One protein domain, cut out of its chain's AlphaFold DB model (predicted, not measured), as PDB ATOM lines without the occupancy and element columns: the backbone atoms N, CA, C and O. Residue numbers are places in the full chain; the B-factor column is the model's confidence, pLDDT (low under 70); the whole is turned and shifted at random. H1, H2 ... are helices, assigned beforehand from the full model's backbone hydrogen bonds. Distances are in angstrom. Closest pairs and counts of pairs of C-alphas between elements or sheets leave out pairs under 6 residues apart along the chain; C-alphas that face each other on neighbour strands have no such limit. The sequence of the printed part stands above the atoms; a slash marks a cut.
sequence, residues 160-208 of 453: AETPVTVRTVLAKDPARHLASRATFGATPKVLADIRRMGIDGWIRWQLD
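AT A GLANCE: This is residues 160 to 208 of the 453 residues of an uncharacterized protein of Micromonospora halophytica (UniProt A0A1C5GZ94). A looped tail, residues 160 to 173, leads into a small cluster of three short helices, with H1 packed on H2 and H3 turning a corner from H2's last residues. Residues 165 to 170 of the tail stick out. The printed part has 49 residues with helices H1, H2, H3 in that order and no named strand, all helix in class. It is only just compact, close to loose, with a radius of gyration of the C-alphas of 11.2 A, and elongated, spanning 35 by 22 by 16 A.

IN THESE COORDINATES: H1, residues 174 to 182, begins at C-alpha 174 (129.703, 135.001, 192.476) and is 11.9 A long. H2, residues 188 to 197, is 14.3 A. H3, residues 199 to 206, is 10.7 A and ends at C-alpha 206 (116.610, 144.765, 195.238).

HOW THE PARTS SIT: H1 and H2 touch, closest at the C-alphas of Ala 175 and Ile 194, 6.1 A, at a steep tilt of 64 degrees, opposite ways. H2 and H3 only just touch, only at the corner, with 3 pairs of C-alphas within 8 A; the closest are Ile 194 and Trp 202, 5.5 A. H1 and H3 are close but not clearly touching; their closest C-alphas, Ala 175 and Ile 199, are 6.6 A apart. In H1, H2 and H3 every O i to N i+4 pair is within hydrogen-bond range.

THE WHOLE: The farthest C-alphas, Val 166 and Asp 208, are 34.8 A apart. The printed part has no cut, and both links between helices are tight. Residues 163 to 172 have pLDDT under 70.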
ATOM      1  N   ALA A 160     131.861 133.104 199.168       83.81
ATOM      2  CA  ALA A 160     133.264 133.003 199.587       83.81
ATOM      3  C   ALA A 160     133.748 131.549 199.726       83.81
ATOM      4  O   ALA A 160     134.901 131.240 199.441       83.81
ATOM      5  N   GLU A 161     132.849 130.656 200.132       81.62
ATOM      6  CA  GLU A 161     133.126 129.239 200.383       81.62
ATOM      7  C   GLU A 161     132.929 128.351 199.148       81.62
ATOM      8  O   GLU A 161     133.208 127.153 199.198       81.62
ATOM      9  N   THR A 162     132.425 128.906 198.039       72.50
ATOM     10  CA  THR A 162     132.157 128.145 196.815       72.50
ATOM     11  C   THR A 162     133.468 127.862 196.072       72.50
ATOM     12  O   THR A 162     134.066 128.787 195.515       72.50
ATOM     13  N   PRO A 163     133.924 126.595 195.986       65.81
ATOM     14  CA  PRO A 163     135.124 126.247 195.240       65.81
ATOM     15  C   PRO A 163     134.786 126.191 193.750       65.81
ATOM     16  O   PRO A 163     133.926 125.420 193.320       65.81
ATOM     17  N   VAL A 164     135.480 126.985 192.939       59.59
ATOM     18  CA  VAL A 164     135.328 126.949 191.481       59.59
ATOM     19  C   VAL A 164     136.106 125.747 190.933       59.59
ATOM     20  O   VAL A 164     137.319 125.811 190.747       59.59
ATOM     21  N   THR A 165     135.413 124.628 190.717       53.34
ATOM     22  CA  THR A 165     136.027 123.323 190.391       53.34
ATOM     23  C   THR A 165     136.374 123.124 188.916       53.34
ATOM     24  O   THR A 165     137.206 122.283 188.590       53.34
ATOM     25  N   VAL A 166     135.792 123.909 188.010       53.06
ATOM     26  CA  VAL A 166     136.121 123.905 186.576       53.06
ATOM     27  C   VAL A 166     136.494 125.331 186.219       53.06
ATOM     28  O   VAL A 166     135.714 126.196 186.548       53.06
ATOM     29  N   ARG A 167     137.629 125.629 185.576       50.53
ATOM     30  CA  ARG A 167     137.949 126.996 185.112       50.53
ATOM     31  C   ARG A 167     137.517 127.169 183.657       50.53
ATOM     32  O   ARG A 167     138.292 126.926 182.743       50.53
ATOM     33  N   THR A 168     136.273 127.573 183.438       54.72
ATOM     34  CA  THR A 168     135.789 128.046 182.131       54.72
ATOM     35  C   THR A 168     135.468 129.538 182.207       54.72
ATOM     36  O   THR A 168     135.372 130.102 183.293       54.72
ATOM     37  N   VAL A 169     135.205 130.193 181.071       49.00
ATOM     38  CA  VAL A 169     134.621 131.555 181.049       49.00
ATOM     39  C   VAL A 169     133.266 131.631 181.786       49.00
ATOM     40  O   VAL A 169     132.806 132.711 182.155       49.00
ATOM     41  N   LEU A 170     132.630 130.474 182.016       47.34
ATOM     42  CA  LEU A 170     131.384 130.296 182.764       47.34
ATOM     43  C   LEU A 170     131.602 129.893 184.227       47.34
ATOM     44  O   LEU A 170     130.631 129.775 184.974       47.34
ATOM     45  N   ALA A 171     132.846 129.696 184.645       51.94
ATOM     46  CA  ALA A 171     133.189 129.337 186.000       51.94
ATOM     47  C   ALA A 171     133.455 130.592 186.823       51.94
ATOM     48  O   ALA A 171     134.469 131.272 186.674       51.94
ATOM     49  N   LYS A 172     132.424 130.966 187.574       63.69
ATOM     50  CA  LYS A 172     132.000 132.357 187.699       63.69
ATOM     51  C   LYS A 172     132.312 132.957 189.063       63.69
ATOM     52  O   LYS A 172     131.957 132.403 190.096       63.69
ATOM     53  N   ASP A 173     132.850 134.170 188.990       81.25
ATOM     54  CA  ASP A 173     132.587 135.288 189.898       81.25
ATOM     55  C   ASP A 173     131.161 135.196 190.495       81.25
ATOM     56  O   ASP A 173     130.184 135.258 189.732       81.25
ATOM     57  N   PRO A 174     131.009 135.052 191.825       85.38
ATOM     58  CA  PRO A 174     129.703 135.001 192.476       85.38
ATOM     59  C   PRO A 174     128.799 136.200 192.162       85.38
ATOM     60  O   PRO A 174     127.583 136.030 192.059       85.38
ATOM     61  N   ALA A 175     129.364 137.388 191.910       89.75
ATOM     62  CA  ALA A 175     128.591 138.547 191.467       89.75
ATOM     63  C   ALA A 175     127.968 138.318 190.083       89.75
ATOM     64  O   ALA A 175     126.820 138.689 189.840       89.75
ATOM     65  N   ARG A 176     128.689 137.648 189.175       89.88
ATOM     66  CA  ARG A 176     128.166 137.287 187.852       89.88
ATOM     67  C   ARG A 176     127.124 136.183 187.920       89.88
ATOM     68  O   ARG A 176     126.178 136.217 187.135       89.88
ATOM     69  N   HIS A 177     127.291 135.208 188.811       87.69
ATOM     70  CA  HIS A 177     126.265 134.192 189.041       87.69
ATOM     71  C   HIS A 177     124.965 134.835 189.538       87.69
ATOM     72  O   HIS A 177     123.931 134.639 188.905       87.69
ATOM     73  N   LEU A 178     125.051 135.672 190.580       91.75
ATOM     74  CA  LEU A 178     123.914 136.428 191.102       91.75
ATOM     75  C   LEU A 178     123.247 137.260 190.006       91.75
ATOM     76  O   LEU A 178     122.056 137.096 189.772       91.75
ATOM     77  N   ALA A 179     124.015 138.079 189.281       94.00
ATOM     78  CA  ALA A 179     123.483 138.880 188.183       94.00
ATOM     79  C   ALA A 179     122.783 138.014 187.123       94.00
ATOM     80  O   ALA A 179     121.701 138.347 186.681       94.00
ATOM     81  N   SER A 180     123.344 136.859 186.746       91.38
ATOM     82  CA  SER A 180     122.713 135.992 185.733       91.38
ATOM     83  C   SER A 180     121.388 135.368 186.198       91.38
ATOM     84  O   SER A 180     120.567 135.009 185.361       91.38
ATOM     85  N   ARG A 181     121.210 135.154 187.507       90.94
ATOM     86  CA  ARG A 181     120.049 134.451 188.081       90.94
ATOM     87  C   ARG A 181     118.954 135.409 188.556       90.94
ATOM     88  O   ARG A 181     117.780 135.069 188.465       90.94
ATOM     89  N   ALA A 182     119.341 136.583 189.055       95.00
ATOM     90  CA  ALA A 182     118.458 137.571 189.672       95.00
ATOM     91  C   ALA A 182     118.107 138.759 188.759       95.00
ATOM     92  O   ALA A 182     117.428 139.678 189.203       95.00
ATOM     93  N   THR A 183     118.577 138.769 187.508       96.06
ATOM     94  CA  THR A 183     118.229 139.782 186.497       96.06
ATOM     95  C   THR A 183     117.948 139.115 185.145       96.06
ATOM     96  O   THR A 183     118.124 137.902 184.995       96.06
ATOM     97  N   PHE A 184     117.557 139.897 184.135       94.06
ATOM     98  CA  PHE A 184     117.428 139.421 182.745       94.06
ATOM     99  C   PHE A 184     118.775 139.294 182.008       94.06
ATOM    100  O   PHE A 184     118.826 138.981 180.822       94.06
ATOM    101  N   GLY A 185     119.894 139.503 182.708       88.12
ATOM    102  CA  GLY A 185     121.235 139.359 182.160       88.12
ATOM    103  C   GLY A 185     122.281 140.167 182.925       88.12
ATOM    104  O   GLY A 185     122.030 141.266 183.424       88.12
ATOM    105  N   ALA A 186     123.503 139.635 182.995       90.69
ATOM    106  CA  ALA A 186     124.614 140.323 183.640       90.69
ATOM    107  C   ALA A 186     125.126 141.484 182.767       90.69
ATOM    108  O   ALA A 186     125.912 141.267 181.844       90.69
ATOM    109  N   THR A 187     124.715 142.714 183.083       92.12
ATOM    110  CA  THR A 187     125.235 143.936 182.447       92.12
ATOM    111  C   THR A 187     126.453 144.487 183.203       92.12
ATOM    112  O   THR A 187     126.606 144.227 184.404       92.12
ATOM    113  N   PRO A 188     127.324 145.290 182.556       94.12
ATOM    114  CA  PRO A 188     128.435 145.950 183.243       94.12
ATOM    115  C   PRO A 188     127.994 146.781 184.455       94.12
ATOM    116  O   PRO A 188     128.653 146.731 185.494       94.12
ATOM    117  N   LYS A 189     126.853 147.484 184.354       93.38
ATOM    118  CA  LYS A 189     126.287 148.277 185.453       93.38
ATOM    119  C   LYS A 189     125.877 147.397 186.634       93.38
ATOM    120  O   LYS A 189     126.326 147.650 187.745       93.38
ATOM    121  N   VAL A 190     125.095 146.337 186.395       95.06
ATOM    122  CA  VAL A 190     124.644 145.420 187.462       95.06
ATOM    123  C   VAL A 190     125.840 144.811 188.195       95.06
ATOM    124  O   VAL A 190     125.864 144.773 189.422       95.06
ATOM    125  N   LEU A 191     126.872 144.385 187.463       95.50
ATOM    126  CA  LEU A 191     128.089 143.840 188.069       95.50
ATOM    127  C   LEU A 191     128.849 144.884 188.896       95.50
ATOM    128  O   LEU A 191     129.348 144.558 189.974       95.50
ATOM    129  N   ALA A 192     128.949 146.124 188.411       96.44
ATOM    130  CA  ALA A 192     129.569 147.215 189.157       96.44
ATOM    131  C   ALA A 192     128.793 147.527 190.447       96.44
ATOM    132  O   ALA A 192     129.407 147.672 191.505       96.44
ATOM    133  N   ASP A 193     127.459 147.546 190.386       96.56
ATOM    134  CA  ASP A 193     126.599 147.760 191.550       96.56
ATOM    135  C   ASP A 193     126.737 146.628 192.580       96.56
ATOM    136  O   ASP A 193     126.944 146.915 193.759       96.56
ATOM    137  N   ILE A 194     126.738 145.356 192.158       96.62
ATOM    138  CA  ILE A 194     126.957 144.217 193.071       96.62
ATOM    139  C   ILE A 194     128.336 144.299 193.736       96.62
ATOM    140  O   ILE A 194     128.456 144.066 194.936       96.62
ATOM    141  N   ARG A 195     129.390 144.643 192.986       95.69
ATOM    142  CA  ARG A 195     130.754 144.755 193.538       95.69
ATOM    143  C   ARG A 195     130.889 145.911 194.522       95.69
ATOM    144  O   ARG A 195     131.568 145.765 195.531       95.69
ATOM    145  N   ARG A 196     130.233 147.038 194.243       97.62
ATOM    146  CA  ARG A 196     130.238 148.224 195.107       97.62
ATOM    147  C   ARG A 196     129.441 148.010 196.392       97.62
ATOM    148  O   ARG A 196     129.895 148.414 197.455       97.62
ATOM    149  N   MET A 197     128.251 147.417 196.300       97.38
ATOM    150  CA  MET A 197     127.359 147.203 197.448       97.38
ATOM    151  C   MET A 197     127.688 145.929 198.242       97.38
ATOM    152  O   MET A 197     127.250 145.779 199.384       97.38
ATOM    153  N   GLY A 198     128.411 144.993 197.627       95.81
ATOM    154  CA  GLY A 198     128.484 143.605 198.067       95.81
ATOM    155  C   GLY A 198     127.203 142.831 197.735       95.81
ATOM    156  O   GLY A 198     126.124 143.402 197.579       95.81
ATOM    157  N   ILE A 199     127.312 141.501 197.664       94.12
ATOM    158  CA  ILE A 199     126.202 140.593 197.320       94.12
ATOM    159  C   ILE A 199     124.988 140.805 198.237       94.12
ATOM    160  O   ILE A 199     123.886 141.055 197.755       94.12
ATOM    161  N   ASP A 200     125.192 140.753 199.555       95.00
ATOM    162  CA  ASP A 200     124.090 140.868 200.517       95.00
ATOM    163  C   ASP A 200     123.472 142.274 200.508       95.00
ATOM    164  O   ASP A 200     122.269 142.427 200.717       95.00
ATOM    165  N   GLY A 201     124.289 143.307 200.267       97.06
ATOM    166  CA  GLY A 201     123.836 144.690 200.137       97.06
ATOM    167  C   GLY A 201     122.959 144.891 198.908       97.06
ATOM    168  O   GLY A 201     121.875 145.460 199.018       97.06
ATOM    169  N   TRP A 202     123.392 144.360 197.764       97.56
ATOM    170  CA  TRP A 202     122.647 144.443 196.513       97.56
ATOM    171  C   TRP A 202     121.323 143.671 196.575       97.56
ATOM    172  O   TRP A 202     120.298 144.205 196.165       97.56
ATOM    173  N   ILE A 203     121.309 142.461 197.152       96.75
ATOM    174  CA  ILE A 203     120.068 141.684 197.330       96.75
ATOM    175  C   ILE A 203     119.080 142.440 198.225       96.75
ATOM    176  O   ILE A 203     117.916 142.571 197.861       96.75
ATOM    177  N   ARG A 204     119.529 142.976 199.369       96.56
ATOM    178  CA  ARG A 204     118.659 143.767 200.259       96.56
ATOM    179  C   ARG A 204     118.081 144.995 199.561       96.56
ATOM    180  O   ARG A 204     116.909 145.283 199.742       96.56
ATOM    181  N   TRP A 205     118.883 145.688 198.755       96.81
ATOM    182  CA  TRP A 205     118.413 146.819 197.956       96.81
ATOM    183  C   TRP A 205     117.335 146.404 196.943       96.81
ATOM    184  O   TRP A 205     116.302 147.055 196.846       96.81
ATOM    185  N   GLN A 206     117.540 145.289 196.242       97.62
ATOM    186  CA  GLN A 206     116.610 144.765 195.238       97.62
ATOM    187  C   GLN A 206     115.304 144.193 195.814       97.62
ATOM    188  O   GLN A 206     114.301 144.140 195.107       97.62
ATOM    189  N   LEU A 207     115.304 143.776 197.083       96.75
ATOM    190  CA  LEU A 207     114.105 143.326 197.797       96.75
ATOM    191  C   LEU A 207     113.206 144.481 198.272       96.75
ATOM    192  O   LEU A 207     112.078 144.220 198.677       96.75
ATOM    193  N   ASP A 208     113.665 145.732 198.158       96.75
ATOM    194  CA  ASP A 208     112.893 146.945 198.450       96.75
ATOM    195  C   ASP A 208     112.657 147.771 197.158       96.75
ATOM    196  O   ASP A 208     113.136 148.907 197.051       96.75
TER     197      ASP A 208